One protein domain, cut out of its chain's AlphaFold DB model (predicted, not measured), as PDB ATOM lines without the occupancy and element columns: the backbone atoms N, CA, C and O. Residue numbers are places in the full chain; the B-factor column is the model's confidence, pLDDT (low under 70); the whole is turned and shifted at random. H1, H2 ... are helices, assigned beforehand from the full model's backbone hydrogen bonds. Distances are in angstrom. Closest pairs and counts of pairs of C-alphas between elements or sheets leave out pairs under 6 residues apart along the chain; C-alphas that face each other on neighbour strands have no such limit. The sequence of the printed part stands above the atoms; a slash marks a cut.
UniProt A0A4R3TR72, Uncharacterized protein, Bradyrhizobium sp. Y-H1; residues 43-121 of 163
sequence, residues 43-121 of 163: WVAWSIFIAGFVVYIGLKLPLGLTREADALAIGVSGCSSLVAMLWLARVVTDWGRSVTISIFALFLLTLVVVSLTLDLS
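This is residues 43 to 121 of the 163 residues of an uncharacterized protein of Bradyrhizobium sp. Y-H1 (UniProt A0A4R3TR72). H3, the longest helix, is at one side of a flat row of three long helices, with H1 in the middle and H2 at the other side. The 79 printed residues hold three named helices, H1, H2 and H3 along the chain, and no named strand: all helix. The whole is only just loose, close to compact, with a radius of gyration of the C-alphas of 14.2 A, and spans 42 by 25 by 11 A.

H3, residues 95 to 121, is 38.2 A long and ends at C-alpha 121 (628.207, 473.085, 453.208). H1, residues 43 to 63, is 29.9 A long from C-alpha 43 (615.722, 479.236, 424.623). H2, residues 68 to 88, is 30.9 A long.

H3 touches H1, closest at the C-alphas of Val 113 and Gly 58, 5.9 A; they run the same way at a shallow tilt of 4 degrees. H1 and H2, a hairpin, touch, closest at the C-alphas of Ala 45 and Ser 81, 5.0 A; they run opposite ways at a shallow tilt of 23 degrees. H2 and H3 are apart. Every O i to N i+4 pair is within hydrogen-bond range in H3, and 16 of 17 are in both H1 and H2.

The C-alphas farthest apart, Val 92 and Ser 121, are 43.3 A apart. The printed part has no cut and no long link; residues 89 to 94 stand free. Mean pLDDT of the printed part is 75.6, with residues 61 to 71, 89 to 90, 92 and 121 under 70.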
ATOM      1  N   TRP A  43     616.066 479.446 423.219       81.25
ATOM      2  CA  TRP A  43     615.722 479.236 424.623       81.25
ATOM      3  C   TRP A  43     616.281 477.928 425.186       81.25
ATOM      4  O   TRP A  43     616.881 477.915 426.262       81.25
ATOM      5  N   VAL A  44     616.112 476.815 424.468       77.50
ATOM      6  CA  VAL A  44     616.619 475.505 424.905       77.50
ATOM      7  C   VAL A  44     618.148 475.506 424.954       77.50
ATOM      8  O   VAL A  44     618.741 475.042 425.926       77.50
ATOM      9  N   ALA A  45     618.809 476.088 423.958       79.12
ATOM     10  CA  ALA A  45     620.262 476.180 423.931       79.12
ATOM     11  C   ALA A  45     620.829 477.077 425.040       79.12
ATOM     12  O   ALA A  45     621.822 476.717 425.679       79.12
ATOM     13  N   TRP A  46     620.174 478.207 425.317       79.19
ATOM     14  CA  TRP A  46     620.477 479.047 426.474       79.19
ATOM     15  C   TRP A  46     620.292 478.279 427.784       79.19
ATOM     16  O   TRP A  46     621.138 478.347 428.672       79.19
ATOM     17  N   SER A  47     619.223 477.488 427.886       77.12
ATOM     18  CA  SER A  47     618.948 476.659 429.060       77.12
ATOM     19  C   SER A  47     620.060 475.639 429.307       77.12
ATOM     20  O   SER A  47     620.511 475.493 430.437       77.12
ATOM     21  N   ILE A  48     620.569 474.984 428.261       80.06
ATOM     22  CA  ILE A  48     621.700 474.045 428.364       80.06
ATOM     23  C   ILE A  48     622.970 474.766 428.825       80.06
ATOM     24  O   ILE A  48     623.675 474.273 429.707       80.06
ATOM     25  N   PHE A  49     623.232 475.957 428.280       77.50
ATOM     26  CA  PHE A  49     624.383 476.761 428.678       77.50
ATOM     27  C   PHE A  49     624.319 477.164 430.163       77.50
ATOM     28  O   PHE A  49     625.280 476.979 430.917       77.50
ATOM     29  N   ILE A  50     623.164 477.671 430.604       80.19
ATOM     30  CA  ILE A  50     622.925 478.061 431.996       80.19
ATOM     31  C   ILE A  50     622.966 476.849 432.923       80.19
ATOM     32  O   ILE A  50     623.562 476.942 433.991       80.19
ATOM     33  N   ALA A  51     622.408 475.706 432.524       76.00
ATOM     34  CA  ALA A  51     622.466 474.473 433.302       76.00
ATOM     35  C   ALA A  51     623.914 474.068 433.611       76.00
ATOM     36  O   ALA A  51     624.255 473.830 434.770       76.00
ATOM     37  N   GLY A  52     624.786 474.067 432.596       76.62
ATOM     38  CA  GLY A  52     626.212 473.800 432.781       76.62
ATOM     39  C   GLY A  52     626.878 474.807 433.722       76.62
ATOM     40  O   GLY A  52     627.646 474.421 434.603       76.62
ATOM     41  N   PHE A  53     626.535 476.091 433.594       77.19
ATOM     42  CA  PHE A  53     627.091 477.148 434.437       77.19
ATOM     43  C   PHE A  53     626.629 477.054 435.901       77.19
ATOM     44  O   PHE A  53     627.434 477.217 436.813       77.19
ATOM     45  N   VAL A  54     625.353 476.746 436.143       76.44
ATOM     46  CA  VAL A  54     624.779 476.581 437.489       76.44
ATOM     47  C   VAL A  54     625.406 475.384 438.199       76.44
ATOM     48  O   VAL A  54     625.815 475.512 439.352       76.44
ATOM     49  N   VAL A  55     625.554 474.251 437.508       80.00
ATOM     50  CA  VAL A  55     626.247 473.073 438.051       80.00
ATOM     51  C   VAL A  55     627.704 473.406 438.367       80.00
ATOM     52  O   VAL A  55     628.184 473.084 439.453       80.00
ATOM     53  N   TYR A  56     628.395 474.102 437.462       77.69
ATOM     54  CA  TYR A  56     629.773 474.524 437.684       77.69
ATOM     55  C   TYR A  56     629.914 475.427 438.915       77.69
ATOM     56  O   TYR A  56     630.732 475.133 439.777       77.69
ATOM     57  N   ILE A  57     629.109 476.487 439.045       73.19
ATOM     58  CA  ILE A  57     629.166 477.393 440.203       73.19
ATOM     59  C   ILE A  57     628.820 476.656 441.501       73.19
ATOM     60  O   ILE A  57     629.518 476.827 442.502       73.19
ATOM     61  N   GLY A  58     627.792 475.803 441.474       71.38
ATOM     62  CA  GLY A  58     627.386 474.991 442.619       71.38
ATOM     63  C   GLY A  58     628.460 474.009 443.086       71.38
ATOM     64  O   GLY A  58     628.555 473.746 444.277       71.38
ATOM     65  N   LEU A  59     629.306 473.513 442.179       70.81
ATOM     66  CA  LEU A  59     630.456 472.659 442.502       70.81
ATOM     67  C   LEU A  59     631.726 473.458 442.825       70.81
ATOM     68  O   LEU A  59     632.535 473.026 443.644       70.81
ATOM     69  N   LYS A  60     631.905 474.638 442.226       72.50
ATOM     70  CA  LYS A  60     633.066 475.510 442.443       72.50
ATOM     71  C   LYS A  60     633.148 475.993 443.886       72.50
ATOM     72  O   LYS A  60     634.232 475.985 444.461       72.50
ATOM     73  N   LEU A  61     632.011 476.396 444.454       63.69
ATOM     74  CA  LEU A  61     631.894 476.873 445.835       63.69
ATOM     75  C   LEU A  61     632.395 475.851 446.880       63.69
ATOM     76  O   LEU A  61     633.273 476.215 447.657       63.69
ATOM     77  N   PRO A  62     631.917 474.592 446.903       61.56
ATOM     78  CA  PRO A  62     632.360 473.594 447.879       61.56
ATOM     79  C   PRO A  62     633.754 473.013 447.598       61.56
ATOM     80  O   PRO A  62     634.415 472.560 448.529       61.56
ATOM     81  N   LEU A  63     634.215 473.006 446.341       64.88
ATOM     82  CA  LEU A  63     635.505 472.408 445.962       64.88
ATOM     83  C   LEU A  63     636.669 473.411 445.918       64.88
ATOM     84  O   LEU A  63     637.806 472.999 445.703       64.88
ATOM     85  N   GLY A  64     636.412 474.715 446.082       65.56
ATOM     86  CA  GLY A  64     637.456 475.746 446.044       65.56
ATOM     87  C   GLY A  64     638.234 475.781 444.721       65.56
ATOM     88  O   GLY A  64     639.426 476.086 444.712       65.56
ATOM     89  N   LEU A  65     637.583 475.423 443.606       64.31
ATOM     90  CA  LEU A  65     638.235 475.273 442.301       64.31
ATOM     91  C   LEU A  65     638.861 476.592 441.820       64.31
ATOM     92  O   LEU A  65     638.257 477.666 441.892       64.31
ATOM     93  N   THR A  66     640.079 476.487 441.284       67.00
ATOM     94  CA  THR A  66     640.868 477.624 440.801       67.00
ATOM     95  C   THR A  66     640.276 478.240 439.530       67.00
ATOM     96  O   THR A  66     639.480 477.638 438.808       67.00
ATOM     97  N   ARG A  67     640.693 479.476 439.241       61.78
ATOM     98  CA  ARG A  67     640.193 480.309 438.133       61.78
ATOM     99  C   ARG A  67     640.420 479.706 436.738       61.78
ATOM    100  O   ARG A  67     639.741 480.083 435.793       61.78
ATOM    101  N   GLU A  68     641.343 478.755 436.597       65.19
ATOM    102  CA  GLU A  68     641.590 478.066 435.322       65.19
ATOM    103  C   GLU A  68     640.446 477.117 434.929       65.19
ATOM    104  O   GLU A  68     640.168 476.928 433.745       65.19
ATOM    105  N   ALA A  69     639.705 476.594 435.912       64.56
ATOM    106  CA  ALA A  69     638.545 475.742 435.665       64.56
ATOM    107  C   ALA A  69     637.350 476.512 435.066       64.56
ATOM    108  O   ALA A  69     636.467 475.893 434.473       64.56
ATOM    109  N   ASP A  70     637.325 477.849 435.180       67.56
ATOM    110  CA  ASP A  70     636.272 478.694 434.603       67.56
ATOM    111  C   ASP A  70     636.259 478.596 433.072       67.56
ATOM    112  O   ASP A  70     635.205 478.428 432.460       67.56
ATOM    113  N   ALA A  71     637.438 478.665 432.445       65.69
ATOM    114  CA  ALA A  71     637.564 478.655 430.989       65.69
ATOM    115  C   ALA A  71     637.124 477.313 430.386       65.69
ATOM    116  O   ALA A  71     636.431 477.287 429.368       65.69
ATOM    117  N   LEU A  72     637.470 476.203 431.044       71.25
ATOM    118  CA  LEU A  72     637.042 474.863 430.640       71.25
ATOM    119  C   LEU A  72     635.531 474.681 430.790       71.25
ATOM    120  O   LEU A  72     634.890 474.172 429.874       71.25
ATOM    121  N   ALA A  73     634.944 475.134 431.899       71.38
ATOM    122  CA  ALA A  73     633.505 475.029 432.122       71.38
ATOM    123  C   ALA A  73     632.701 475.849 431.102       71.38
ATOM    124  O   ALA A  73     631.727 475.352 430.532       71.38
ATOM    125  N   ILE A  74     633.141 477.078 430.817       74.19
ATOM    126  CA  ILE A  74     632.532 477.936 429.794       74.19
ATOM    127  C   ILE A  74     632.688 477.305 428.406       74.19
ATOM    128  O   ILE A  74     631.723 477.277 427.644       74.19
ATOM    129  N   GLY A  75     633.866 476.757 428.093       72.00
ATOM    130  CA  GLY A  75     634.128 476.080 426.824       72.00
ATOM    131  C   GLY A  75     633.227 474.864 426.613       72.00
ATOM    132  O   GLY A  75     632.527 474.787 425.609       72.00
ATOM    133  N   VAL A  76     633.174 473.948 427.583       77.31
ATOM    134  CA  VAL A  76     632.349 472.730 427.508       77.31
ATOM    135  C   VAL A  76     630.861 473.072 427.426       77.31
ATOM    136  O   VAL A  76     630.152 472.499 426.600       77.31
ATOM    137  N   SER A  77     630.396 474.030 428.232       74.12
ATOM    138  CA  SER A  77     629.002 474.487 428.223       74.12
ATOM    139  C   SER A  77     628.620 475.175 426.905       74.12
ATOM    140  O   SER A  77     627.551 474.939 426.343       74.12
ATOM    141  N   GLY A  78     629.518 475.998 426.357       74.50
ATOM    142  CA  GLY A  78     629.323 476.642 425.060       74.50
ATOM    143  C   GLY A  78     629.286 475.632 423.912       74.50
ATOM    144  O   GLY A  78     628.390 475.680 423.071       74.50
ATOM    145  N   CYS A  79     630.217 474.674 423.895       78.94
ATOM    146  CA  CYS A  79     630.265 473.628 422.876       78.94
ATOM    147  C   CYS A  79     629.023 472.731 422.909       78.94
ATOM    148  O   CYS A  79     628.454 472.446 421.855       78.94
ATOM    149  N   SER A  80     628.564 472.313 424.090       78.12
ATOM    150  CA  SER A  80     627.360 471.485 424.216       78.12
ATOM    151  C   SER A  80     626.096 472.241 423.796       78.12
ATOM    152  O   SER A  80     625.258 471.676 423.093       78.12
ATOM    153  N   SER A  81     625.995 473.533 424.126       76.94
ATOM    154  CA  SER A  81     624.910 474.411 423.676       76.94
ATOM    155  C   SER A  81     624.874 474.551 422.146       76.94
ATOM    156  O   SER A  81     623.812 474.407 421.538       76.94
ATOM    157  N   LEU A  82     626.030 474.734 421.499       74.31
ATOM    158  CA  LEU A  82     626.132 474.812 420.036       74.31
ATOM    159  C   LEU A  82     625.738 473.499 419.353       74.31
ATOM    160  O   LEU A  82     624.989 473.511 418.374       74.31
ATOM    161  N   VAL A  83     626.206 472.361 419.871       78.75
ATOM    162  CA  VAL A  83     625.823 471.040 419.350       78.75
ATOM    163  C   VAL A  83     624.317 470.830 419.491       78.75
ATOM    164  O   VAL A  83     623.678 470.380 418.541       78.75
ATOM    165  N   ALA A  84     623.738 471.214 420.630       77.06
ATOM    166  CA  ALA A  84     622.304 471.128 420.860       77.06
ATOM    167  C   ALA A  84     621.506 472.022 419.902       77.06
ATOM    168  O   ALA A  84     620.532 471.543 419.331       77.06
ATOM    169  N   MET A  85     621.932 473.268 419.647       75.94
ATOM    170  CA  MET A  85     621.300 474.126 418.630       75.94
ATOM    171  C   MET A  85     621.305 473.464 417.252       75.94
ATOM    172  O   MET A  85     620.271 473.406 416.590       75.94
ATOM    173  N   LEU A  86     622.461 472.953 416.817       74.06
ATOM    174  CA  LEU A  86     622.624 472.334 415.499       74.06
ATOM    175  C   LEU A  86     621.804 471.050 415.343       74.06
ATOM    176  O   LEU A  86     621.403 470.711 414.228       74.06
ATOM    177  N   TRP A  87     621.576 470.332 416.440       77.69
ATOM    178  CA  TRP A  87     620.705 469.163 416.475       77.69
ATOM    179  C   TRP A  87     619.230 469.553 416.469       77.69
ATOM    180  O   TRP A  87     618.486 469.112 415.597       77.69
ATOM    181  N   LEU A  88     618.814 470.416 417.396       73.06
ATOM    182  CA  LEU A  88     617.422 470.838 417.560       73.06
ATOM    183  C   LEU A  88     616.891 471.517 416.302       73.06
ATOM    184  O   LEU A  88     615.783 471.232 415.868       73.06
ATOM    185  N   ALA A  89     617.706 472.333 415.644       68.31
ATOM    186  CA  ALA A  89     617.302 473.009 414.422       68.31
ATOM    187  C   ALA A  89     617.030 472.072 413.228       68.31
ATOM    188  O   ALA A  89     616.426 472.507 412.246       68.31
ATOM    189  N   ARG A  90     617.444 470.799 413.297       68.44
ATOM    190  CA  ARG A  90     617.171 469.786 412.264       68.44
ATOM    191  C   ARG A  90     615.937 468.934 412.539       68.44
ATOM    192  O   ARG A  90     615.489 468.236 411.632       68.44
ATOM    193  N   VAL A  91     615.390 468.965 413.752       72.75
ATOM    194  CA  VAL A  91     614.273 468.103 414.149       72.75
ATOM    195  C   VAL A  91     612.978 468.911 414.182       72.75
ATOM    196  O   VAL A  91     612.948 470.053 414.631       72.75
ATOM    197  N   VAL A  92     611.891 468.313 413.693       67.69
ATOM    198  CA  VAL A  92     610.542 468.857 413.877       67.69
ATOM    199  C   VAL A  92     610.006 468.314 415.199       67.69
ATOM    200  O   VAL A  92     609.703 467.129 415.306       67.69
ATOM    201  N   THR A  93     609.934 469.171 416.212       72.12
ATOM    202  CA  THR A  93     609.425 468.841 417.551       72.12
ATOM    203  C   THR A  93     608.349 469.826 417.985       72.12
ATOM    204  O   THR A  93     608.335 470.967 417.530       72.12
ATOM    205  N   ASP A  94     607.489 469.418 418.920       80.62
ATOM    206  CA  ASP A  94     606.561 470.328 419.597       80.62
ATOM    207  C   ASP A  94     607.328 471.329 420.471       80.62
ATOM    208  O   ASP A  94     607.632 471.080 421.644       80.62
ATOM    209  N   TRP A  95     607.645 472.485 419.892       77.06
ATOM    210  CA  TRP A  95     608.456 473.522 420.526       77.06
ATOM    211  C   TRP A  95     607.839 474.062 421.815       77.06
ATOM    212  O   TRP A  95     608.560 474.241 422.795       77.06
ATOM    213  N   GLY A  96     606.512 474.215 421.869       76.62
ATOM    214  CA  GLY A  96     605.813 474.632 423.088       76.62
ATOM    215  C   GLY A  96     606.055 473.666 424.251       76.62
ATOM    216  O   GLY A  96     606.468 474.076 425.334       76.62
ATOM    217  N   ARG A  97     605.907 472.358 424.002       80.06
ATOM    218  CA  ARG A  97     606.167 471.317 425.005       80.06
ATOM    219  C   ARG A  97     607.646 471.263 425.393       80.06
ATOM    220  O   ARG A  97     607.957 471.122 426.574       80.06
ATOM    221  N   SER A  98     608.553 471.401 424.426       78.88
ATOM    222  CA  SER A  98     610.000 471.394 424.672       78.88
ATOM    223  C   SER A  98     610.447 472.566 425.550       78.88
ATOM    224  O   SER A  98     611.246 472.375 426.465       78.88
ATOM    225  N   VAL A  99     609.918 473.770 425.315       79.69
ATOM    226  CA  VAL A  99     610.208 474.957 426.133       79.69
ATOM    227  C   VAL A  99     609.702 474.759 427.559       79.69
ATOM    228  O   VAL A  99     610.455 474.983 428.506       79.69
ATOM    229  N   THR A 100     608.471 474.270 427.732       78.69
ATOM    230  CA  THR A 100     607.918 473.976 429.061       78.69
ATOM    231  C   THR A 100     608.777 472.961 429.813       78.69
ATOM    232  O   THR A 100     609.163 473.219 430.952       78.69
ATOM    233  N   ILE A 101     609.147 471.845 429.175       83.62
ATOM    234  CA  ILE A 101     610.032 470.834 429.776       83.62
ATOM    235  C   ILE A 101     611.382 471.452 430.156       83.62
ATOM    236  O   ILE A 101     611.867 471.201 431.256       83.62
ATOM    237  N   SER A 102     611.962 472.297 429.299       82.56
ATOM    238  CA  SER A 102     613.233 472.982 429.568       82.56
ATOM    239  C   SER A 102     613.162 473.879 430.809       82.56
ATOM    240  O   SER A 102     614.073 473.860 431.634       82.56
ATOM    241  N   ILE A 103     612.069 474.630 430.985       82.44
ATOM    242  CA  ILE A 103     611.856 475.489 432.161       82.44
ATOM    243  C   ILE A 103     611.751 474.642 433.435       82.44
ATOM    244  O   ILE A 103     612.434 474.925 434.419       82.44
ATOM    245  N   PHE A 104     610.937 473.583 433.414       83.50
ATOM    246  CA  PHE A 104     610.806 472.681 434.563       83.50
ATOM    247  C   PHE A 104     612.126 471.979 434.895       83.50
ATOM    248  O   PHE A 104     612.495 471.891 436.064       83.50
ATOM    249  N   ALA A 105     612.866 471.527 433.881       83.75
ATOM    250  CA  ALA A 105     614.163 470.889 434.055       83.75
ATOM    251  C   ALA A 105     615.191 471.846 434.676       83.75
ATOM    252  O   ALA A 105     615.878 471.464 435.620       83.75
ATOM    253  N   LEU A 106     615.262 473.098 434.209       81.19
ATOM    254  CA  LEU A 106     616.119 474.129 434.800       81.19
ATOM    255  C   LEU A 106     615.764 474.420 436.258       81.19
ATOM    256  O   LEU A 106     616.653 474.564 437.100       81.19
ATOM    257  N   PHE A 107     614.471 474.502 436.562       81.50
ATOM    258  CA  PHE A 107     614.003 474.749 437.920       81.50
ATOM    259  C   PHE A 107     614.395 473.603 438.860       81.50
ATOM    260  O   PHE A 107     615.007 473.842 439.901       81.50
ATOM    261  N   LEU A 108     614.134 472.356 438.458       87.69
ATOM    262  CA  LEU A 108     614.535 471.167 439.214       87.69
ATOM    263  C   LEU A 108     616.052 471.076 439.378       87.69
ATOM    264  O   LEU A 108     616.528 470.803 440.476       87.69
ATOM    265  N   LEU A 109     616.815 471.349 438.319       84.94
ATOM    266  CA  LEU A 109     618.273 471.361 438.377       84.94
ATOM    267  C   LEU A 109     618.777 472.384 439.397       84.94
ATOM    268  O   LEU A 109     619.647 472.069 440.204       84.94
ATOM    269  N   THR A 110     618.206 473.587 439.396       80.31
ATOM    270  CA  THR A 110     618.574 474.639 440.351       80.31
ATOM    271  C   THR A 110     618.279 474.198 441.781       80.31
ATOM    272  O   THR A 110     619.141 474.343 442.645       80.31
ATOM    273  N   LEU A 111     617.109 473.602 442.034       83.88
ATOM    274  CA  LEU A 111     616.774 473.055 443.350       83.88
ATOM    275  C   LEU A 111     617.778 471.985 443.788       83.88
ATOM    276  O   LEU A 111     618.295 472.065 444.897       83.88
ATOM    277  N   VAL A 112     618.109 471.034 442.910       86.19
ATOM    278  CA  VAL A 112     619.089 469.974 443.190       86.19
ATOM    279  C   VAL A 112     620.463 470.558 443.506       86.19
ATOM    280  O   VAL A 112     621.075 470.170 444.499       86.19
ATOM    281  N   VAL A 113     620.941 471.516 442.709       81.44
ATOM    282  CA  VAL A 113     622.240 472.167 442.924       81.44
ATOM    283  C   VAL A 113     622.258 472.929 444.246       81.44
ATOM    284  O   VAL A 113     623.220 472.807 445.000       81.44
ATOM    285  N   VAL A 114     621.197 473.669 444.574       80.25
ATOM    286  CA  VAL A 114     621.084 474.378 445.857       80.25
ATOM    287  C   VAL A 114     621.061 473.387 447.020       80.25
ATOM    288  O   VAL A 114     621.800 473.573 447.984       80.25
ATOM    289  N   SER A 115     620.278 472.309 446.931       82.69
ATOM    290  CA  SER A 115     620.229 471.262 447.956       82.69
ATOM    291  C   SER A 115     621.590 470.600 448.163       82.69
ATOM    292  O   SER A 115     622.031 470.495 449.303       82.69
ATOM    293  N   LEU A 116     622.285 470.225 447.086       80.56
ATOM    294  CA  LEU A 116     623.641 469.668 447.141       80.56
ATOM    295  C   LEU A 116     624.638 470.658 447.741       80.56
ATOM    296  O   LEU A 116     625.445 470.280 448.581       80.56
ATOM    297  N   THR A 117     624.567 471.930 447.352       74.56
ATOM    298  CA  THR A 117     625.450 472.972 447.891       74.56
ATOM    299  C   THR A 117     625.235 473.129 449.395       74.56
ATOM    300  O   THR A 117     626.204 473.201 450.148       74.56
ATOM    301  N   LEU A 118     623.980 473.137 449.858       76.88
ATOM    302  CA  LEU A 118     623.644 473.203 451.282       76.88
ATOM    303  C   LEU A 118     624.094 471.952 452.045       76.88
ATOM    304  O   LEU A 118     624.592 472.079 453.164       76.88
ATOM    305  N   ASP A 119     623.937 470.768 451.459       78.38
ATOM    306  CA  ASP A 119     624.347 469.501 452.067       78.38
ATOM    307  C   ASP A 119     625.875 469.409 452.201       78.38
ATOM    308  O   ASP A 119     626.395 469.181 453.294       78.38
ATOM    309  N   LEU A 120     626.605 469.742 451.132       70.50
ATOM    310  CA  LEU A 120     628.065 469.840 451.142       70.50
ATOM    311  C   LEU A 120     628.546 470.891 452.148       70.50
ATOM    312  O   LEU A 120     629.458 470.619 452.928       70.50
ATOM    313  N   SER A 121     627.888 472.051 452.214       66.38
ATOM    314  CA  SER A 121     628.207 473.085 453.208       66.38
ATOM    315  C   SER A 121     628.029 472.562 454.634       66.38
ATOM    316  O   SER A 121     628.922 472.715 455.463       66.38
TER     317      SER A 121